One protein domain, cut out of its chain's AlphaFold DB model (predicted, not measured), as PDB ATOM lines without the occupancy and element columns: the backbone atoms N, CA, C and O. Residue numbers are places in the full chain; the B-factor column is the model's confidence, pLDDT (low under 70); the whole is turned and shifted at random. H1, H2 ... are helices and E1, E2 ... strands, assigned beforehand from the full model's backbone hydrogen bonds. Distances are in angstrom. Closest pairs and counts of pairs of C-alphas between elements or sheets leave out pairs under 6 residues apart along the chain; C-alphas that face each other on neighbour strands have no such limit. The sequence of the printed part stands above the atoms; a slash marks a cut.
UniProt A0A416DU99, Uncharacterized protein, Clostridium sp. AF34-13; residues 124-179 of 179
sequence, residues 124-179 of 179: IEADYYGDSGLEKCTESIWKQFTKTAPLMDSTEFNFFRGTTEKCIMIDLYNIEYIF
ATOM      1  N   ILE A 124      20.801 -38.893  -1.944       96.88
ATOM      2  CA  ILE A 124      20.485 -38.157  -3.167       96.88
ATOM      3  C   ILE A 124      19.279 -38.789  -3.848       96.88
ATOM      4  O   ILE A 124      19.208 -40.009  -4.011       96.88
ATOM      5  N   GLU A 125      18.353 -37.941  -4.273       96.56
ATOM      6  CA  GLU A 125      17.274 -38.302  -5.177       96.56
ATOM      7  C   GLU A 125      17.444 -37.565  -6.500       96.56
ATOM      8  O   GLU A 125      17.888 -36.420  -6.550       96.56
ATOM      9  N   ALA A 126      17.110 -38.253  -7.583       96.69
ATOM     10  CA  ALA A 126      17.076 -37.690  -8.918       96.69
ATOM     11  C   ALA A 126      16.176 -38.551  -9.799       96.69
ATOM     12  O   ALA A 126      15.922 -39.734  -9.524       96.69
ATOM     13  N   ASP A 127      15.751 -37.956 -10.897       96.50
ATOM     14  CA  ASP A 127      15.079 -38.635 -11.985       96.50
ATOM     15  C   ASP A 127      16.048 -38.809 -13.165       96.50
ATOM     16  O   ASP A 127      17.021 -38.067 -13.297       96.50
ATOM     17  N   TYR A 128      15.788 -39.779 -14.033       95.75
ATOM     18  CA  TYR A 128      16.497 -39.983 -15.295       95.75
ATOM     19  C   TYR A 128      15.490 -40.215 -16.423       95.75
ATOM     20  O   TYR A 128      14.330 -40.557 -16.179       95.75
ATOM     21  N   TYR A 129      15.920 -40.025 -17.668       94.31
ATOM     22  CA  TYR A 129      15.068 -40.304 -18.822       94.31
ATOM     23  C   TYR A 129      15.147 -41.793 -19.197       94.31
ATOM     24  O   TYR A 129      16.144 -42.251 -19.759       94.31
ATOM     25  N   GLY A 130      14.106 -42.543 -18.844       89.44
ATOM     26  CA  GLY A 130      13.919 -43.954 -19.168       89.44
ATOM     27  C   GLY A 130      13.028 -44.177 -20.391       89.44
ATOM     28  O   GLY A 130      12.730 -43.260 -21.161       89.44
ATOM     29  N   ASP A 131      12.579 -45.420 -20.564       86.94
ATOM     30  CA  ASP A 131      11.751 -45.821 -21.708       86.94
ATOM     31  C   ASP A 131      10.355 -45.175 -21.674       86.94
ATOM     32  O   ASP A 131       9.746 -44.966 -22.727       86.94
ATOM     33  N   SER A 132       9.847 -44.825 -20.485       90.69
ATOM     34  CA  SER A 132       8.522 -44.215 -20.298       90.69
ATOM     35  C   SER A 132       8.580 -42.700 -20.076       90.69
ATOM     36  O   SER A 132       7.578 -42.092 -19.697       90.69
ATOM     37  N   GLY A 133       9.737 -42.078 -20.319       93.56
ATOM     38  CA  GLY A 133       9.988 -40.670 -20.027       93.56
ATOM     39  C   GLY A 133      10.741 -40.488 -18.713       93.56
ATOM     40  O   GLY A 133      11.671 -41.231 -18.421       93.56
ATOM     41  N   LEU A 134      10.380 -39.463 -17.943       95.81
ATOM     42  CA  LEU A 134      11.086 -39.129 -16.710       95.81
ATOM     43  C   LEU A 134      10.696 -40.093 -15.575       95.81
ATOM     44  O   LEU A 134       9.529 -40.165 -15.190       95.81
ATOM     45  N   GLU A 135      11.675 -40.822 -15.045       96.06
ATOM     46  CA  GLU A 135      11.498 -41.887 -14.053       96.06
ATOM     47  C   GLU A 135      12.474 -41.710 -12.879       96.06
ATOM     48  O   GLU A 135      13.561 -41.161 -13.042       96.06
ATOM     49  N   LYS A 136      12.125 -42.209 -11.686       96.06
ATOM     50  CA  LYS A 136      13.030 -42.185 -10.524       96.06
ATOM     51  C   LYS A 136      14.256 -43.061 -10.775       96.06
ATOM     52  O   LYS A 136      14.126 -44.189 -11.251       96.06
ATOM     53  N   CYS A 137      15.439 -42.581 -10.392       96.56
ATOM     54  CA  CYS A 137      16.664 -43.367 -10.514       96.56
ATOM     55  C   CYS A 137      16.585 -44.662  -9.697       96.56
ATOM     56  O   CYS A 137      16.357 -44.652  -8.487       96.56
ATOM     57  N   THR A 138      16.807 -45.788 -10.370       95.25
ATOM     58  CA  THR A 138      16.898 -47.103  -9.731       95.25
ATOM     59  C   THR A 138      18.310 -47.353  -9.196       95.25
ATOM     60  O   THR A 138      19.267 -46.672  -9.567       95.25
ATOM     61  N   GLU A 139      18.474 -48.370  -8.347       95.31
ATOM     62  CA  GLU A 139      19.790 -48.755  -7.815       95.31
ATOM     63  C   GLU A 139      20.805 -49.073  -8.931       95.31
ATOM     64  O   GLU A 139      21.979 -48.714  -8.829       95.31
ATOM     65  N   SER A 140      20.361 -49.704 -10.025       94.69
ATOM     66  CA  SER A 140      21.233 -50.017 -11.161       94.69
ATOM     67  C   SER A 140      21.694 -48.760 -11.900       94.69
ATOM     68  O   SER A 140      22.870 -48.675 -12.261       94.69
ATOM     69  N   ILE A 141      20.806 -47.776 -12.076       96.44
ATOM     70  CA  ILE A 141      21.143 -46.479 -12.674       96.44
ATOM     71  C   ILE A 141      22.137 -45.735 -11.793       96.44
ATOM     72  O   ILE A 141      23.170 -45.309 -12.300       96.44
ATOM     73  N   TRP A 142      21.897 -45.662 -10.482       97.19
ATOM     74  CA  TRP A 142      22.832 -45.025  -9.556       97.19
ATOM     75  C   TRP A 142      24.211 -45.669  -9.591       97.19
ATOM     76  O   TRP A 142      25.207 -44.975  -9.769       97.19
ATOM     77  N   LYS A 143      24.278 -46.999  -9.500       96.19
ATOM     78  CA  LYS A 143      25.545 -47.734  -9.547       96.19
ATOM     79  C   LYS A 143      26.320 -47.469 -10.838       96.19
ATOM     80  O   LYS A 143      27.545 -47.354 -10.814       96.19
ATOM     81  N   GLN A 144      25.623 -47.414 -11.970       96.69
ATOM     82  CA  GLN A 144      26.257 -47.160 -13.255       96.69
ATOM     83  C   GLN A 144      26.686 -45.696 -13.397       96.69
ATOM     84  O   GLN A 144      27.789 -45.429 -13.878       96.69
ATOM     85  N   PHE A 145      25.855 -44.764 -12.929       97.44
ATOM     86  CA  PHE A 145      26.158 -43.341 -12.877       97.44
ATOM     87  C   PHE A 145      27.423 -43.078 -12.059       97.44
ATOM     88  O   PHE A 145      28.397 -42.579 -12.611       97.44
ATOM     89  N   THR A 146      27.478 -43.494 -10.791       96.56
ATOM     90  CA  THR A 146      28.631 -43.203  -9.918       96.56
ATOM     91  C   THR A 146      29.921 -43.855 -10.398       96.56
ATOM     92  O   THR A 146      31.003 -43.329 -10.164       96.56
ATOM     93  N   LYS A 147      29.820 -44.989 -11.100       96.31
ATOM     94  CA  LYS A 147      30.970 -45.674 -11.694       96.31
ATOM     95  C   LYS A 147      31.580 -44.917 -12.878       96.31
ATOM     96  O   LYS A 147      32.762 -45.111 -13.148       96.31
ATOM     97  N   THR A 148      30.783 -44.154 -13.624       96.31
ATOM     98  CA  THR A 148      31.178 -43.630 -14.944       96.31
ATOM     99  C   THR A 148      31.169 -42.114 -15.049       96.31
ATOM    100  O   THR A 148      31.869 -41.582 -15.905       96.31
ATOM    101  N   ALA A 149      30.402 -41.424 -14.205       96.69
ATOM    102  CA  ALA A 149      30.360 -39.976 -14.186       96.69
ATOM    103  C   ALA A 149      31.685 -39.425 -13.634       96.69
ATOM    104  O   ALA A 149      32.127 -39.860 -12.567       96.69
ATOM    105  N   PRO A 150      32.312 -38.446 -14.304       95.88
ATOM    106  CA  PRO A 150      33.316 -37.610 -13.669       95.88
ATOM    107  C   PRO A 150      32.636 -36.820 -12.544       95.88
ATOM    108  O   PRO A 150      31.689 -36.077 -12.792       95.88
ATOM    109  N   LEU A 151      33.083 -37.030 -11.304       96.38
ATOM    110  CA  LEU A 151      32.516 -36.392 -10.103       96.38
ATOM    111  C   LEU A 151      33.474 -35.384  -9.455       96.38
ATOM    112  O   LEU A 151      33.061 -34.617  -8.590       96.38
ATOM    113  N   MET A 152      34.750 -35.416  -9.843       95.06
ATOM    114  CA  MET A 152      35.812 -34.660  -9.179       95.06
ATOM    115  C   MET A 152      36.001 -33.250  -9.735       95.06
ATOM    116  O   MET A 152      36.325 -32.363  -8.952       95.06
ATOM    117  N   ASP A 153      35.815 -33.070 -11.044       91.88
ATOM    118  CA  ASP A 153      36.257 -31.893 -11.795       91.88
ATOM    119  C   ASP A 153      35.179 -31.470 -12.804       91.88
ATOM    120  O   ASP A 153      34.840 -32.240 -13.709       91.88
ATOM    121  N   SER A 154      34.638 -30.260 -12.638       89.38
ATOM    122  CA  SER A 154      33.587 -29.717 -13.507       89.38
ATOM    123  C   SER A 154      34.063 -29.286 -14.889       89.38
ATOM    124  O   SER A 154      33.230 -29.019 -15.754       89.38
ATOM    125  N   THR A 155      35.375 -29.260 -15.137       88.25
ATOM    126  CA  THR A 155      35.940 -28.977 -16.465       88.25
ATOM    127  C   THR A 155      35.863 -30.173 -17.414       88.25
ATOM    128  O   THR A 155      36.026 -30.022 -18.627       88.25
ATOM    129  N   GLU A 156      35.579 -31.366 -16.888       90.00
ATOM    130  CA  GLU A 156      35.395 -32.567 -17.694       90.00
ATOM    131  C   GLU A 156      34.184 -32.421 -18.627       90.00
ATOM    132  O   GLU A 156      33.076 -32.095 -18.207       90.00
ATOM    133  N   PHE A 157      34.358 -32.744 -19.914       85.44
ATOM    134  CA  PHE A 157      33.326 -32.544 -20.950       85.44
ATOM    135  C   PHE A 157      31.969 -33.204 -20.627       85.44
ATOM    136  O   PHE A 157      30.916 -32.710 -21.028       85.44
ATOM    137  N   ASN A 158      31.991 -34.336 -19.918       89.88
ATOM    138  CA  ASN A 158      30.800 -35.065 -19.472       89.88
ATOM    139  C   ASN A 158      30.670 -35.060 -17.946       89.88
ATOM    140  O   ASN A 158      30.146 -36.015 -17.372       89.88
ATOM    141  N   PHE A 159      31.174 -34.020 -17.284       93.88
ATOM    142  CA  PHE A 159      31.057 -33.880 -15.844       93.88
ATOM    143  C   PHE A 159      29.621 -34.108 -15.370       93.88
ATOM    144  O   PHE A 159      28.664 -33.619 -15.970       93.88
ATOM    145  N   PHE A 160      29.486 -34.887 -14.297       95.75
ATOM    146  CA  PHE A 160      28.205 -35.251 -13.699       95.75
ATOM    147  C   PHE A 160      27.229 -35.964 -14.658       95.75
ATOM    148  O   PHE A 160      26.022 -35.983 -14.424       95.75
ATOM    149  N   ARG A 161      27.731 -36.596 -15.727       96.12
ATOM    150  CA  ARG A 161      26.932 -37.421 -16.644       96.12
ATOM    151  C   ARG A 161      27.470 -38.844 -16.676       96.12
ATOM    152  O   ARG A 161      28.625 -39.085 -17.022       96.12
ATOM    153  N   GLY A 162      26.619 -39.803 -16.325       96.00
ATOM    154  CA  GLY A 162      26.965 -41.220 -16.382       96.00
ATOM    155  C   GLY A 162      26.834 -41.783 -17.795       96.00
ATOM    156  O   GLY A 162      26.287 -41.149 -18.695       96.00
ATOM    157  N   THR A 163      27.278 -43.018 -17.995       95.38
ATOM    158  CA  THR A 163      27.035 -43.775 -19.229       95.38
ATOM    159  C   THR A 163      26.605 -45.193 -18.904       95.38
ATOM    160  O   THR A 163      27.178 -45.839 -18.034       95.38
ATOM    161  N   THR A 164      25.595 -45.708 -19.598       92.31
ATOM    162  CA  THR A 164      25.217 -47.126 -19.526       92.31
ATOM    163  C   THR A 164      26.290 -48.016 -20.158       92.31
ATOM    164  O   THR A 164      27.144 -47.546 -20.906       92.31
ATOM    165  N   GLU A 165      26.210 -49.333 -19.949       89.44
ATOM    166  CA  GLU A 165      27.100 -50.304 -20.616       89.44
ATOM    167  C   GLU A 165      27.018 -50.255 -22.153       89.44
ATOM    168  O   GLU A 165      27.941 -50.687 -22.839       89.44
ATOM    169  N   LYS A 166      25.924 -49.710 -22.704       90.94
ATOM    170  CA  LYS A 166      25.723 -49.496 -24.145       90.94
ATOM    171  C   LYS A 166      26.187 -48.110 -24.614       90.94
ATOM    172  O   LYS A 166      25.830 -47.701 -25.715       90.94
ATOM    173  N   CYS A 167      26.931 -47.379 -23.784       89.94
ATOM    174  CA  CYS A 167      27.404 -46.014 -24.042       89.94
ATOM    175  C   CYS A 167      26.280 -44.983 -24.257       89.94
ATOM    176  O   CYS A 167      26.485 -43.968 -24.918       89.94
ATOM    177  N   ILE A 168      25.090 -45.229 -23.702       92.38
ATOM    178  CA  ILE A 168      23.998 -44.242 -23.669       92.38
ATOM    179  C   ILE A 168      24.198 -43.349 -22.446       92.38
ATOM    180  O   ILE A 168      24.436 -43.878 -21.360       92.38
ATOM    181  N   MET A 169      24.092 -42.030 -22.619       95.12
ATOM    182  CA  MET A 169      24.233 -41.058 -21.529       95.12
ATOM    183  C   MET A 169      23.150 -41.243 -20.462       95.12
ATOM    184  O   MET A 169      21.990 -41.497 -20.776       95.12
ATOM    185  N   ILE A 170      23.550 -41.097 -19.202       96.31
ATOM    186  CA  ILE A 170      22.669 -41.026 -18.042       96.31
ATOM    187  C   ILE A 170      22.718 -39.584 -17.548       96.31
ATOM    188  O   ILE A 170      23.684 -39.179 -16.896       96.31
ATOM    189  N   ASP A 171      21.672 -38.837 -17.880       96.06
ATOM    190  CA  ASP A 171      21.433 -37.484 -17.392       96.06
ATOM    191  C   ASP A 171      20.495 -37.530 -16.190       96.06
ATOM    192  O   ASP A 171      19.468 -38.215 -16.223       96.06
ATOM    193  N   LEU A 172      20.870 -36.811 -15.134       95.75
ATOM    194  CA  LEU A 172      20.081 -36.694 -13.915       95.75
ATOM    195  C   LEU A 172      19.292 -35.384 -13.915       95.75
ATOM    196  O   LEU A 172      19.803 -34.331 -14.292       95.75
ATOM    197  N   TYR A 173      18.055 -35.455 -13.441       93.62
ATOM    198  CA  TYR A 173      17.106 -34.347 -13.365       93.62
ATOM    199  C   TYR A 173      16.502 -34.269 -11.964       93.62
ATOM    200  O   TYR A 173      16.513 -35.257 -11.231       93.62
ATOM    201  N   ASN A 174      15.946 -33.107 -11.600       92.56
ATOM    202  CA  ASN A 174      15.286 -32.883 -10.304       92.56
ATOM    203  C   ASN A 174      16.148 -33.346  -9.116       92.56
ATOM    204  O   ASN A 174      15.680 -34.069  -8.238       92.56
ATOM    205  N   ILE A 175      17.433 -32.986  -9.150       94.62
ATOM    206  CA  ILE A 175      18.424 -33.490  -8.203       94.62
ATOM    207  C   ILE A 175      18.217 -32.827  -6.836       94.62
ATOM    208  O   ILE A 175      18.252 -31.602  -6.711       94.62
ATOM    209  N   GLU A 176      18.059 -33.647  -5.804       95.81
ATOM    210  CA  GLU A 176      17.865 -33.225  -4.419       95.81
ATOM    211  C   GLU A 176      18.862 -33.952  -3.511       95.81
ATOM    212  O   GLU A 176      18.986 -35.177  -3.553       95.81
ATOM    213  N   TYR A 177      19.591 -33.196  -2.688       96.81
ATOM    214  CA  TYR A 177      20.451 -33.744  -1.638       96.81
ATOM    215  C   TYR A 177      19.658 -33.770  -0.325       96.81
ATOM    216  O   TYR A 177      19.143 -32.742   0.104       96.81
ATOM    217  N   ILE A 178      19.569 -34.917   0.348       96.12
ATOM    218  CA  ILE A 178      18.721 -35.099   1.539       96.12
ATOM    219  C   ILE A 178      19.605 -35.109   2.799       96.12
ATOM    220  O   ILE A 178      20.263 -36.121   3.082       96.12
ATOM    221  N   PHE A 179      19.654 -33.984   3.532       93.12
ATOM    222  CA  PHE A 179      20.604 -33.704   4.632       93.12
ATOM    223  C   PHE A 179      20.044 -32.870   5.799       93.12
ATOM    224  O   PHE A 179      18.900 -32.381   5.699       93.12
TER     225      PHE A 179
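AT A GLANCE: This is residues 124 to 179 of the 179 residues of an uncharacterized protein of Clostridium sp. AF34-13 (UniProt A0A416DU99). A small sheet of three antiparallel strands, in the order E2, E1, E3, has one helix, H1, that only grazes it with residues 141 to 145, nearest to the inner strand E1 and to E3. From the end of H1 a wide loop, residues 149 to 171, runs out and folds back to E3, and residues 162 to 163 pair with residues 169 to 170 within it. The printed part has 56 residues, with three named strands and one named helix in the order E1, E2, H1, E3, and its class is mixed, helices and strands. The whole is compact, with a radius of gyration of the C-alphas of 11.1 A, and flat in outline, spanning 33 by 30 by 16 A.

HOW THE PARTS SIT: E1, residues 124 to 130, is the inner strand of the sheet. E2, residues 133 to 136, is an edge strand and makes a hairpin with E1, antiparallel at 152 degrees between their directions. N 128 and O 135 are 2.8 A apart and N 135 and O 128 are 2.9 A apart, both within hydrogen-bond range. H1, residues 139 to 148, is on the sheet but only grazes it, with its residues 141 to 145. H1 and E1 are near each other, with 6 pairs of C-alphas within 10 A. Every O i to N i+4 pair in H1 is within hydrogen-bond range. E3, residues 172 to 178, is the other edge strand and is antiparallel to E1 at 164 degrees. The C-alphas of Ala 126 and Ile 175 face each other at 4.5 A, and N 127 and O 173 are within hydrogen-bond range at 2.8 A. E2, H1 and E3 form a split strand-helix-strand unit, two strands that run the same way with a helix between them along the chain and E1 between them in the sheet; its crossover is right-handed.

IN THESE COORDINATES: E1 begins at C-alpha 124, at (20.485, -38.157, -3.167), and runs 18.2 A from first to last C-alpha. E2 measures 10.1 A. H1 runs 14.4 A from C-alpha 139, at (19.790, -48.755, -7.815), to C-alpha 148. E3 runs 15.6 A and ends at C-alpha 178, at (18.721, -35.099, 1.539).

THE WHOLE: The C-alphas of Lys 166 and Phe 179, the two farthest apart, are 33.2 A apart, while those of Ile 124 and Phe 179, the first and last printed, are 9.0 A apart. The links E1 to E2 and E2 to H1 are tight, and the link H1 to E3, with 23 residues, is long. The printed part has no cut and ends at the chain's last residue. The mean pLDDT of the printed part is 94.2, and no printed residue is under 70.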